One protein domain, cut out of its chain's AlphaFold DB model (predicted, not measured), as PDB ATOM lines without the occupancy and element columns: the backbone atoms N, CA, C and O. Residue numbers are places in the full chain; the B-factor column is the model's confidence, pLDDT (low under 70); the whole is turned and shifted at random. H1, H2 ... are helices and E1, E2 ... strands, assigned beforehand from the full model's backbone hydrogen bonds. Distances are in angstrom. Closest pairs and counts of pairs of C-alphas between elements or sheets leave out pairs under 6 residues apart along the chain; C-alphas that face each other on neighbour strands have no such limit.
ATOM      1  N   CYS A   3     -32.562  -6.026  17.912       96.44
ATOM      2  CA  CYS A   3     -32.722  -5.372  16.625       96.44
ATOM      3  C   CYS A   3     -34.090  -4.692  16.615       96.44
ATOM      4  O   CYS A   3     -35.114  -5.364  16.511       96.44
ATOM      5  N   ASP A   4     -34.092  -3.373  16.799       97.50
ATOM      6  CA  ASP A   4     -35.285  -2.538  16.707       97.50
ATOM      7  C   ASP A   4     -35.476  -2.113  15.254       97.50
ATOM      8  O   ASP A   4     -34.841  -1.178  14.771       97.50
ATOM      9  N   ALA A   5     -36.300  -2.872  14.536       97.25
ATOM     10  CA  ALA A   5     -36.650  -2.634  13.151       97.25
ATOM     11  C   ALA A   5     -37.917  -1.767  13.093       97.25
ATOM     12  O   ALA A   5     -39.052  -2.256  13.081       97.25
ATOM     13  N   GLY A   6     -37.718  -0.451  13.085       96.31
ATOM     14  CA  GLY A   6     -38.775   0.549  13.044       96.31
ATOM     15  C   GLY A   6     -39.228   0.922  11.629       96.31
ATOM     16  O   GLY A   6     -38.879   0.299  10.626       96.31
ATOM     17  N   GLY A   7     -40.031   1.987  11.551       94.81
ATOM     18  CA  GLY A   7     -40.507   2.526  10.275       94.81
ATOM     19  C   GLY A   7     -39.423   3.265   9.490       94.81
ATOM     20  O   GLY A   7     -39.265   3.044   8.298       94.81
ATOM     21  N   GLY A   8     -38.651   4.130  10.148       95.75
ATOM     22  CA  GLY A   8     -37.586   4.901   9.492       95.75
ATOM     23  C   GLY A   8     -36.208   4.262   9.625       95.75
ATOM     24  O   GLY A   8     -35.454   4.191   8.655       95.75
ATOM     25  N   THR A   9     -35.883   3.786  10.824       97.31
ATOM     26  CA  THR A   9     -34.558   3.271  11.166       97.31
ATOM     27  C   THR A   9     -34.621   1.819  11.598       97.31
ATOM     28  O   THR A   9     -35.661   1.324  12.035       97.31
ATOM     29  N   VAL A  10     -33.481   1.149  11.464       98.06
ATOM     30  CA  VAL A  10     -33.187  -0.093  12.166       98.06
ATOM     31  C   VAL A  10     -31.999   0.163  13.078       98.06
ATOM     32  O   VAL A  10     -30.960   0.621  12.602       98.06
ATOM     33  N   ASP A  11     -32.161  -0.130  14.364       97.75
ATOM     34  CA  ASP A  11     -31.177   0.134  15.410       97.75
ATOM     35  C   ASP A  11     -30.791  -1.162  16.139       97.75
ATOM     36  O   ASP A  11     -31.636  -1.965  16.539       97.75
ATOM     37  N   LEU A  12     -29.488  -1.375  16.322       96.50
ATOM     38  CA  LEU A  12     -28.917  -2.581  16.911       96.50
ATOM     39  C   LEU A  12     -28.156  -2.277  18.196       96.50
ATOM     40  O   LEU A  12     -27.298  -1.391  18.247       96.50
ATOM     41  N   ALA A  13     -28.397  -3.098  19.216       94.38
ATOM     42  CA  ALA A  13     -27.632  -3.086  20.457       94.38
ATOM     43  C   ALA A  13     -27.342  -4.510  20.950       94.38
ATOM     44  O   ALA A  13     -28.186  -5.412  20.885       94.38
ATOM     45  N   ILE A  14     -26.136  -4.724  21.479       93.31
ATOM     46  CA  ILE A  14     -25.733  -6.003  22.069       93.31
ATOM     47  C   ILE A  14     -25.570  -5.832  23.571       93.31
ATOM     48  O   ILE A  14     -24.755  -5.044  24.051       93.31
ATOM     49  N   TYR A  15     -26.329  -6.645  24.296       91.31
ATOM     50  CA  TYR A  15     -26.322  -6.706  25.744       91.31
ATOM     51  C   TYR A  15     -25.801  -8.056  26.213       91.31
ATOM     52  O   TYR A  15     -26.116  -9.097  25.629       91.31
ATOM     53  N   LYS A  16     -25.040  -8.026  27.301       89.25
ATOM     54  CA  LYS A  16     -24.621  -9.194  28.059       89.25
ATOM     55  C   LYS A  16     -25.355  -9.203  29.388       89.25
ATOM     56  O   LYS A  16     -25.311  -8.221  30.125       89.25
ATOM     57  N   ILE A  17     -25.994 -10.328  29.683       85.06
ATOM     58  CA  ILE A  17     -26.580 -10.586  30.994       85.06
ATOM     59  C   ILE A  17     -25.446 -11.014  31.931       85.06
ATOM     60  O   ILE A  17     -24.661 -11.911  31.616       85.06
ATOM     61  N   LEU A  18     -25.340 -10.326  33.056       81.19
ATOM     62  CA  LEU A  18     -24.402 -10.547  34.143       81.19
ATOM     63  C   LEU A  18     -25.193 -10.987  35.387       81.19
ATOM     64  O   LEU A  18     -26.361 -10.633  35.553       81.19
ATOM     65  N   GLY A  19     -24.551 -11.757  36.267       72.56
ATOM     66  CA  GLY A  19     -25.147 -12.195  37.533       72.56
ATOM     67  C   GLY A  19     -26.003 -13.465  37.440       72.56
ATOM     68  O   GLY A  19     -25.846 -14.281  36.533       72.56
ATOM     69  N   SER A  20     -26.871 -13.660  38.437       71.56
ATOM     70  CA  SER A  20     -27.849 -14.762  38.496       71.56
ATOM     71  C   SER A  20     -29.243 -14.250  38.121       71.56
ATOM     72  O   SER A  20     -29.481 -13.046  38.166       71.56
ATOM     73  N   LEU A  21     -30.193 -15.139  37.807       67.94
ATOM     74  CA  LEU A  21     -31.579 -14.744  37.492       67.94
ATOM     75  C   LEU A  21     -32.255 -13.924  38.611       67.94
ATOM     76  O   LEU A  21     -33.163 -13.148  38.334       67.94
ATOM     77  N   GLU A  22     -31.792 -14.048  39.860       72.31
ATOM     78  CA  GLU A  22     -32.292 -13.289  41.016       72.31
ATOM     79  C   GLU A  22     -31.718 -11.860  41.102       72.31
ATOM     80  O   GLU A  22     -32.263 -11.012  41.810       72.31
ATOM     81  N   LYS A  23     -30.620 -11.577  40.385       70.88
ATOM     82  CA  LYS A  23     -29.968 -10.261  40.273       70.88
ATOM     83  C   LYS A  23     -29.466 -10.057  38.843       70.88
ATOM     84  O   LYS A  23     -28.279 -10.227  38.565       70.88
ATOM     85  N   LEU A  24     -30.397  -9.724  37.952       73.88
ATOM     86  CA  LEU A  24     -30.113  -9.405  36.556       73.88
ATOM     87  C   LEU A  24     -29.345  -8.084  36.464       73.88
ATOM     88  O   LEU A  24     -29.897  -7.010  36.695       73.88
ATOM     89  N   GLU A  25     -28.080  -8.173  36.081       81.12
ATOM     90  CA  GLU A  25     -27.272  -7.031  35.672       81.12
ATOM     91  C   GLU A  25     -27.102  -7.084  34.151       81.12
ATOM     92  O   GLU A  25     -26.918  -8.154  33.575       81.12
ATOM     93  N   ILE A  26     -27.194  -5.946  33.465       82.81
ATOM     94  CA  ILE A  26     -27.061  -5.891  32.005       82.81
ATOM     95  C   ILE A  26     -25.933  -4.926  31.656       82.81
ATOM     96  O   ILE A  26     -25.930  -3.781  32.100       82.81
ATOM     97  N   GLY A  27     -24.983  -5.395  30.849       82.62
ATOM     98  CA  GLY A  27     -23.898  -4.581  30.303       82.62
ATOM     99  C   GLY A  27     -23.989  -4.471  28.784       82.62
ATOM    100  O   GLY A  27     -24.233  -5.465  28.103       82.62
ATOM    101  N   GLU A  28     -23.774  -3.275  28.244       84.69
ATOM    102  CA  GLU A  28     -23.609  -3.067  26.801       84.69
ATOM    103  C   GLU A  28     -22.218  -3.556  26.365       84.69
ATOM    104  O   GLU A  28     -21.217  -3.272  27.023       84.69
ATOM    105  N   VAL A  29     -22.154  -4.349  25.290       85.50
ATOM    106  CA  VAL A  29     -20.920  -5.061  24.894       85.50
ATOM    107  C   VAL A  29     -20.088  -4.263  23.892       85.50
ATOM    108  O   VAL A  29     -18.860  -4.325  23.913       85.50
ATOM    109  N   CYS A  30     -20.745  -3.521  23.007       85.94
ATOM    110  CA  CYS A  30     -20.119  -2.772  21.923       85.94
ATOM    111  C   CYS A  30     -20.999  -1.588  21.515       85.94
ATOM    112  O   CYS A  30     -22.185  -1.559  21.837       85.94
ATOM    113  N   ALA A  31     -20.426  -0.638  20.773       89.25
ATOM    114  CA  ALA A  31     -21.169   0.507  20.257       89.25
ATOM    115  C   ALA A  31     -22.364   0.066  19.393       89.25
ATOM    116  O   ALA A  31     -22.265  -0.891  18.614       89.25
ATOM    117  N   ARG A  32     -23.471   0.797  19.532       92.69
ATOM    118  CA  ARG A  32     -24.698   0.612  18.749       92.69
ATOM    119  C   ARG A  32     -24.462   0.957  17.287       92.69
ATOM    120  O   ARG A  32     -23.631   1.812  16.972       92.69
ATOM    121  N   SER A  33     -25.232   0.327  16.412       94.81
ATOM    122  CA  SER A  33     -25.299   0.685  14.995       94.81
ATOM    123  C   SER A  33     -26.742   0.986  14.632       94.81
ATOM    124  O   SER A  33     -27.648   0.340  15.145       94.81
ATOM    125  N   GLY A  34     -26.945   1.951  13.745       96.12
ATOM    126  CA  GLY A  34     -28.261   2.304  13.236       96.12
ATOM    127  C   GLY A  34     -28.171   2.678  11.764       96.12
ATOM    128  O   GLY A  34     -27.140   3.194  11.317       96.12
ATOM    129  N   LYS A  35     -29.227   2.398  11.004       97.12
ATOM    130  CA  LYS A  35     -29.309   2.737   9.579       97.12
ATOM    131  C   LYS A  35     -30.733   3.117   9.188       97.12
ATOM    132  O   LYS A  35     -31.701   2.580   9.719       97.12
ATOM    133  N   ASN A  36     -30.856   4.016   8.216       97.12
ATOM    134  CA  ASN A  36     -32.133   4.383   7.607       97.12
ATOM    135  C   ASN A  36     -32.564   3.304   6.596       97.12
ATOM    136  O   ASN A  36     -32.427   3.497   5.392       97.12
ATOM    137  N   CYS A  37     -33.010   2.151   7.090       96.38
ATOM    138  CA  CYS A  37     -33.499   1.031   6.280       96.38
ATOM    139  C   CYS A  37     -34.754   0.376   6.892       96.38
ATOM    140  O   CYS A  37     -34.948  -0.833   6.790       96.38
ATOM    141  N   GLY A  38     -35.595   1.174   7.562       97.12
ATOM    142  CA  GLY A  38     -36.871   0.716   8.121       97.12
ATOM    143  C   GLY A  38     -37.963   0.477   7.066       97.12
ATOM    144  O   GLY A  38     -37.750   0.676   5.867       97.12
ATOM    145  N   SER A  39     -39.165   0.091   7.509       97.25
ATOM    146  CA  SER A  39     -40.267  -0.290   6.606       97.25
ATOM    147  C   SER A  39     -40.713   0.807   5.630       97.25
ATOM    148  O   SER A  39     -41.164   0.480   4.535       97.25
ATOM    149  N   PRO A 127     -33.835  -5.319  -1.571       98.50
ATOM    150  CA  PRO A 127     -32.862  -4.271  -1.322       98.50
ATOM    151  C   PRO A 127     -32.902  -3.744   0.117       98.50
ATOM    152  O   PRO A 127     -31.849  -3.541   0.709       98.50
ATOM    153  N   VAL A 128     -34.090  -3.552   0.708       98.31
ATOM    154  CA  VAL A 128     -34.215  -3.036   2.087       98.31
ATOM    155  C   VAL A 128     -33.799  -4.095   3.100       98.31
ATOM    156  O   VAL A 128     -33.020  -3.809   4.006       98.31
ATOM    157  N   ILE A 129     -34.260  -5.335   2.929       97.94
ATOM    158  CA  ILE A 129     -33.925  -6.431   3.845       97.94
ATOM    159  C   ILE A 129     -32.426  -6.740   3.787       97.94
ATOM    160  O   ILE A 129     -31.818  -6.954   4.830       97.94
ATOM    161  N   SER A 130     -31.798  -6.672   2.611       97.81
ATOM    162  CA  SER A 130     -30.342  -6.832   2.487       97.81
ATOM    163  C   SER A 130     -29.577  -5.785   3.299       97.81
ATOM    164  O   SER A 130     -28.562  -6.101   3.914       97.81
ATOM    165  N   GLU A 131     -30.070  -4.545   3.364       98.06
ATOM    166  CA  GLU A 131     -29.462  -3.511   4.204       98.06
ATOM    167  C   GLU A 131     -29.594  -3.809   5.703       98.06
ATOM    168  O   GLU A 131     -28.672  -3.498   6.460       98.06
ATOM    169  N   VAL A 132     -30.707  -4.415   6.129       97.44
ATOM    170  CA  VAL A 132     -30.906  -4.880   7.510       97.44
ATOM    171  C   VAL A 132     -29.967  -6.038   7.841       97.44
ATOM    172  O   VAL A 132     -29.311  -6.010   8.881       97.44
ATOM    173  N   LEU A 133     -29.858  -7.030   6.952       96.94
ATOM    174  CA  LEU A 133     -28.955  -8.171   7.131       96.94
ATOM    175  C   LEU A 133     -27.498  -7.715   7.230       96.94
ATOM    176  O   LEU A 133     -26.809  -8.100   8.170       96.94
ATOM    177  N   GLN A 134     -27.064  -6.814   6.345       96.81
ATOM    178  CA  GLN A 134     -25.715  -6.253   6.406       96.81
ATOM    179  C   GLN A 134     -25.467  -5.513   7.726       96.81
ATOM    180  O   GLN A 134     -24.414  -5.671   8.336       96.81
ATOM    181  N   LEU A 135     -26.439  -4.725   8.203       96.75
ATOM    182  CA  LEU A 135     -26.319  -4.023   9.481       96.75
ATOM    183  C   LEU A 135     -26.154  -5.008  10.651       96.75
ATOM    184  O   LEU A 135     -25.353  -4.760  11.555       96.75
ATOM    185  N   ILE A 136     -26.893  -6.124  10.623       95.31
ATOM    186  CA  ILE A 136     -26.769  -7.211  11.600       95.31
ATOM    187  C   ILE A 136     -25.369  -7.817  11.529       95.31
ATOM    188  O   ILE A 136     -24.682  -7.838  12.548       95.31
ATOM    189  N   GLU A 137     -24.918  -8.253  10.355       94.12
ATOM    190  CA  GLU A 137     -23.587  -8.841  10.158       94.12
ATOM    191  C   GLU A 137     -22.465  -7.914  10.650       94.12
ATOM    192  O   GLU A 137     -21.596  -8.340  11.416       94.12
ATOM    193  N   ASP A 138     -22.535  -6.628  10.306       94.19
ATOM    194  CA  ASP A 138     -21.570  -5.615  10.734       94.19
ATOM    195  C   ASP A 138     -21.557  -5.449  12.263       94.19
ATOM    196  O   ASP A 138     -20.499  -5.258  12.871       94.19
ATOM    197  N   GLN A 139     -22.720  -5.519  12.917       93.94
ATOM    198  CA  GLN A 139     -22.818  -5.447  14.375       93.94
ATOM    199  C   GLN A 139     -22.260  -6.704  15.050       93.94
ATOM    200  O   GLN A 139     -21.598  -6.588  16.086       93.94
ATOM    201  N   ILE A 140     -22.494  -7.887  14.471       91.75
ATOM    202  CA  ILE A 140     -21.920  -9.152  14.945       91.75
ATOM    203  C   ILE A 140     -20.393  -9.088  14.844       91.75
ATOM    204  O   ILE A 140     -19.708  -9.394  15.818       91.75
ATOM    205  N   ALA A 141     -19.854  -8.619  13.718       91.12
ATOM    206  CA  ALA A 141     -18.413  -8.517  13.489       91.12
ATOM    207  C   ALA A 141     -17.702  -7.556  14.463       91.12
ATOM    208  O   ALA A 141     -16.527  -7.746  14.773       91.12
ATOM    209  N   LYS A 142     -18.404  -6.542  14.989       89.81
ATOM    210  CA  LYS A 142     -17.890  -5.641  16.041       89.81
ATOM    211  C   LYS A 142     -17.833  -6.297  17.428       89.81
ATOM    212  O   LYS A 142     -17.224  -5.737  18.341       89.81
ATOM    213  N   CYS A 143     -18.489  -7.440  17.614       85.88
ATOM    214  CA  CYS A 143     -18.591  -8.133  18.889       85.88
ATOM    215  C   CYS A 143     -17.659  -9.349  18.928       85.88
ATOM    216  O   CYS A 143     -17.881 -10.352  18.261       85.88
ATOM    217  N   ASN A 144     -16.662  -9.322  19.812       83.25
ATOM    218  CA  ASN A 144     -15.740 -10.451  20.012       83.25
ATOM    219  C   ASN A 144     -16.314 -11.549  20.936       83.25
ATOM    220  O   ASN A 144     -15.562 -12.324  21.525       83.25
ATOM    221  N   GLN A 145     -17.632 -11.576  21.140       85.44
ATOM    222  CA  GLN A 145     -18.322 -12.524  22.018       85.44
ATOM    223  C   GLN A 145     -19.468 -13.206  21.265       85.44
ATOM    224  O   GLN A 145     -20.102 -12.559  20.426       85.44
ATOM    225  N   PRO A 146     -19.770 -14.481  21.577       86.31
ATOM    226  CA  PRO A 146     -20.877 -15.192  20.955       86.31
ATOM    227  C   PRO A 146     -22.216 -14.525  21.285       86.31
ATOM    228  O   PRO A 146     -22.478 -14.124  22.424       86.31
ATOM    229  N   ILE A 147     -23.077 -14.441  20.276       88.81
ATOM    230  CA  ILE A 147     -24.443 -13.942  20.414       88.81
ATOM    231  C   ILE A 147     -25.362 -15.147  20.573       88.81
ATOM    232  O   ILE A 147     -25.502 -15.944  19.658       88.81
ATOM    233  N   HIS A 148     -25.986 -15.259  21.745       88.31
ATOM    234  CA  HIS A 148     -26.842 -16.397  22.102       88.31
ATOM    235  C   HIS A 148     -28.307 -16.216  21.688       88.31
ATOM    236  O   HIS A 148     -29.073 -17.169  21.683       88.31
ATOM    237  N   ALA A 149     -28.722 -14.976  21.422       89.75
ATOM    238  CA  ALA A 149     -30.095 -14.651  21.063       89.75
ATOM    239  C   ALA A 149     -30.151 -13.352  20.256       89.75
ATOM    240  O   ALA A 149     -29.431 -12.391  20.563       89.75
ATOM    241  N   LEU A 150     -31.051 -13.310  19.275       92.25
ATOM    242  CA  LEU A 150     -31.460 -12.119  18.540       92.25
ATOM    243  C   LEU A 150     -32.948 -11.873  18.800       92.25
ATOM    244  O   LEU A 150     -33.780 -12.729  18.528       92.25
ATOM    245  N   LEU A 151     -33.268 -10.705  19.348       93.31
ATOM    246  CA  LEU A 151     -34.630 -10.251  19.587       93.31
ATOM    247  C   LEU A 151     -34.970  -9.203  18.529       93.31
ATOM    248  O   LEU A 151     -34.371  -8.126  18.529       93.31
ATOM    249  N   LEU A 152     -35.901  -9.535  17.638       94.75
ATOM    250  CA  LEU A 152     -36.465  -8.605  16.661       94.75
ATOM    251  C   LEU A 152     -37.659  -7.886  17.294       94.75
ATOM    252  O   LEU A 152     -38.589  -8.533  17.774       94.75
ATOM    253  N   VAL A 153     -37.615  -6.558  17.311       95.88
ATOM    254  CA  VAL A 153     -38.685  -5.689  17.816       95.88
ATOM    255  C   VAL A 153     -38.958  -4.564  16.814       95.88
ATOM    256  O   VAL A 153     -38.218  -4.408  15.845       95.88
ATOM    257  N   GLY A 154     -40.014  -3.785  17.042       94.81
ATOM    258  CA  GLY A 154     -40.411  -2.680  16.166       94.81
ATOM    259  C   GLY A 154     -41.515  -3.055  15.170       94.81
ATOM    260  O   GLY A 154     -42.018  -4.174  15.144       94.81
ATOM    261  N   GLY A 155     -41.968  -2.085  14.376       92.88
ATOM    262  CA  GLY A 155     -43.067  -2.305  13.427       92.88
ATOM    263  C   GLY A 155     -42.657  -3.152  12.221       92.88
ATOM    264  O   GLY A 155     -43.432  -3.978  11.744       92.88
ATOM    265  N   PHE A 156     -41.423  -2.989  11.741       95.62
ATOM    266  CA  PHE A 156     -40.924  -3.720  10.580       95.62
ATOM    267  C   PHE A 156     -40.609  -5.187  10.912       95.62
ATOM    268  O   PHE A 156     -40.695  -6.040  10.031       95.62
ATOM    269  N   SER A 157     -40.371  -5.523  12.189       92.81
ATOM    270  CA  SER A 157     -40.251  -6.922  12.637       92.81
ATOM    271  C   SER A 157     -41.520  -7.754  12.461       92.81
ATOM    272  O   SER A 157     -41.445  -8.973  12.560       92.81
ATOM    273  N   GLY A 158     -42.668  -7.128  12.175       93.12
ATOM    274  CA  GLY A 158     -43.891  -7.832  11.786       93.12
ATOM    275  C   GLY A 158     -43.863  -8.415  10.367       93.12
ATOM    276  O   GLY A 158     -44.746  -9.195  10.028       93.12
ATOM    277  N   SER A 159     -42.874  -8.066   9.535       96.31
ATOM    278  CA  SER A 159     -42.728  -8.639   8.194       96.31
ATOM    279  C   SER A 159     -42.273 -10.099   8.272       96.31
ATOM    280  O   SER A 159     -41.142 -10.390   8.672       96.31
ATOM    281  N   GLU A 160     -43.131 -11.016   7.820       95.94
ATOM    282  CA  GLU A 160     -42.817 -12.447   7.750       95.94
ATOM    283  C   GLU A 160     -41.589 -12.709   6.868       95.94
ATOM    284  O   GLU A 160     -40.711 -13.497   7.228       95.94
ATOM    285  N   TYR A 161     -41.484 -12.004   5.741       97.31
ATOM    286  CA  TYR A 161     -40.339 -12.144   4.851       97.31
ATOM    287  C   TYR A 161     -39.022 -11.707   5.509       97.31
ATOM    288  O   TYR A 161     -38.027 -12.434   5.445       97.31
ATOM    289  N   MET A 162     -39.013 -10.559   6.199       95.44
ATOM    290  CA  MET A 162     -37.822 -10.100   6.920       95.44
ATOM    291  C   MET A 162     -37.421 -11.096   8.014       95.44
ATOM    292  O   MET A 162     -36.239 -11.415   8.137       95.44
ATOM    293  N   PHE A 163     -38.389 -11.627   8.766       94.12
ATOM    294  CA  PHE A 163     -38.128 -12.639   9.788       94.12
ATOM    295  C   PHE A 163     -37.444 -13.880   9.195       94.12
ATOM    296  O   PHE A 163     -36.379 -14.265   9.672       94.12
ATOM    297  N   LYS A 164     -37.988 -14.452   8.109       94.81
ATOM    298  CA  LYS A 164     -37.405 -15.627   7.428       94.81
ATOM    299  C   LYS A 164     -35.964 -15.381   6.982       94.81
ATOM    300  O   LYS A 164     -35.099 -16.235   7.172       94.81
ATOM    301  N   LYS A 165     -35.686 -14.212   6.401       95.44
ATOM    302  CA  LYS A 165     -34.336 -13.857   5.941       95.44
ATOM    303  C   LYS A 165     -33.343 -13.709   7.089       95.44
ATOM    304  O   LYS A 165     -32.208 -14.171   6.966       95.44
ATOM    305  N   VAL A 166     -33.758 -13.085   8.190       93.31
ATOM    306  CA  VAL A 166     -32.920 -12.946   9.386       93.31
ATOM    307  C   VAL A 166     -32.661 -14.307  10.030       93.31
ATOM    308  O   VAL A 166     -31.521 -14.580  10.386       93.31
ATOM    309  N   ASP A 167     -33.672 -15.172  10.131       89.19
ATOM    310  CA  ASP A 167     -33.551 -16.501  10.745       89.19
ATOM    311  C   ASP A 167     -32.567 -17.406   9.985       89.19
ATOM    312  O   ASP A 167     -31.677 -18.006  10.583       89.19
ATOM    313  N   VAL A 168     -32.634 -17.414   8.647       83.94
ATOM    314  CA  VAL A 168     -31.678 -18.154   7.798       83.94
ATOM    315  C   VAL A 168     -30.251 -17.602   7.907       83.94
ATOM    316  O   VAL A 168     -29.289 -18.359   7.781       83.94
ATOM    317  N   SER A 169     -30.102 -16.292   8.120       77.94
ATOM    318  CA  SER A 169     -28.791 -15.622   8.166       77.94
ATOM    319  C   SER A 169     -28.169 -15.611   9.566       77.94
ATOM    320  O   SER A 169     -26.965 -15.392   9.710       77.94
ATOM    321  N   ALA A 170     -28.965 -15.822  10.616       70.12
ATOM    322  CA  ALA A 170     -28.480 -15.814  11.984       70.12
ATOM    323  C   ALA A 170     -27.570 -17.031  12.239       70.12
ATOM    324  O   ALA A 170     -27.902 -18.152  11.846       70.12
TER     325      ALA A 170
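What this domain is: This is residues 3 to 39 and 127 to 170 of the 176 residues of an uncharacterized protein of Thanatephorus cucumeris (strain AG1-IB / isolate 7/3/14) (UniProt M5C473). A small four-stranded sheet, E5 E2 E1 E6, has the long helix H1 lying along one face, with the shorter helix H2 packed on the first part of H1. From the sheet, E2 runs on into E3, and the hairpin of E3 and E4 makes one end of the longest axis, with its turn, residues 19 to 24, sticking out free. The printed part has 81 residues, with six named strands and two named helices in the order E1 E2 E3 E4 E5 H1 E6 H2; the larger sheet is mixed, the pair E3 and E4 is antiparallel, and the class is mixed, helices and strands. The whole is compact, with a radius of gyration of the C-alphas of 13.3 A, yet elongated in outline, spanning 40 by 23 by 23 A.

How they stand to each other: The larger sheet runs E5, residues 33 to 35, E2, residues 10 to 13, E1, residues 3 to 5, and E6, residues 151 to 153. E5 and E2 are antiparallel at 177 degrees, with N 12 and O 33 2.8 A apart, within hydrogen-bond range. E1 and E2 form an antiparallel hairpin, with N 4 and O 11 at 2.8 A. E1 and E6 are parallel at 23 degrees, with N 3 and O 151 at 2.8 A. H1, residues 127 to 141, is on this sheet at a height of 9.0 A, over E5 and E2; it runs along the strands, at 13 degrees to E2 on the local plane. The closest C-alphas of E5 and H1 are those of Ser 33 and Gln 139, 6.6 A apart. H2, residues 160 to 169, touches H1, which meets it with residues 129 to 133 alone; the closest C-alphas, of Ile 129 and Met 162, are 6.2 A apart. Their lines stand at a steep tilt of 36 degrees, only just beyond shallow, and run the same way. H2 is not on the sheet, but only just, with 4 pairs of C-alphas within 10 A. E2 runs on into E3, residues 15 to 18, at 26 degrees. E3 and E4, residues 25 to 28, form an antiparallel hairpin, with N 18 and O 25 at 2.7 A. E3 and E4 are both apart from H1. In H1 and H2 every O i to N i+4 pair is within hydrogen-bond range.

Where its parts are: E1 begins at C-alpha 3, (-32.722, -5.372, 16.625). E2 and E4 each measure 10.4 A from first to last C-alpha, and E3 9.4 A. H1 is 21.1 A long, ending at C-alpha 141, (-18.413, -8.517, 13.489). H2 is 14.4 A long, ending at C-alpha 169, (-28.791, -15.622, 8.166).

The domain as a whole: The two C-alphas farthest apart, of Glu 22 and Pro 127, are 43.3 A apart. Residues 40 to 126 are not printed, and C-alphas 39 and 127 are 11.6 A apart across the cut. Of the links that are printed whole, none is long. The mean pLDDT of the printed part is 90.8, and residue 21 is under 70.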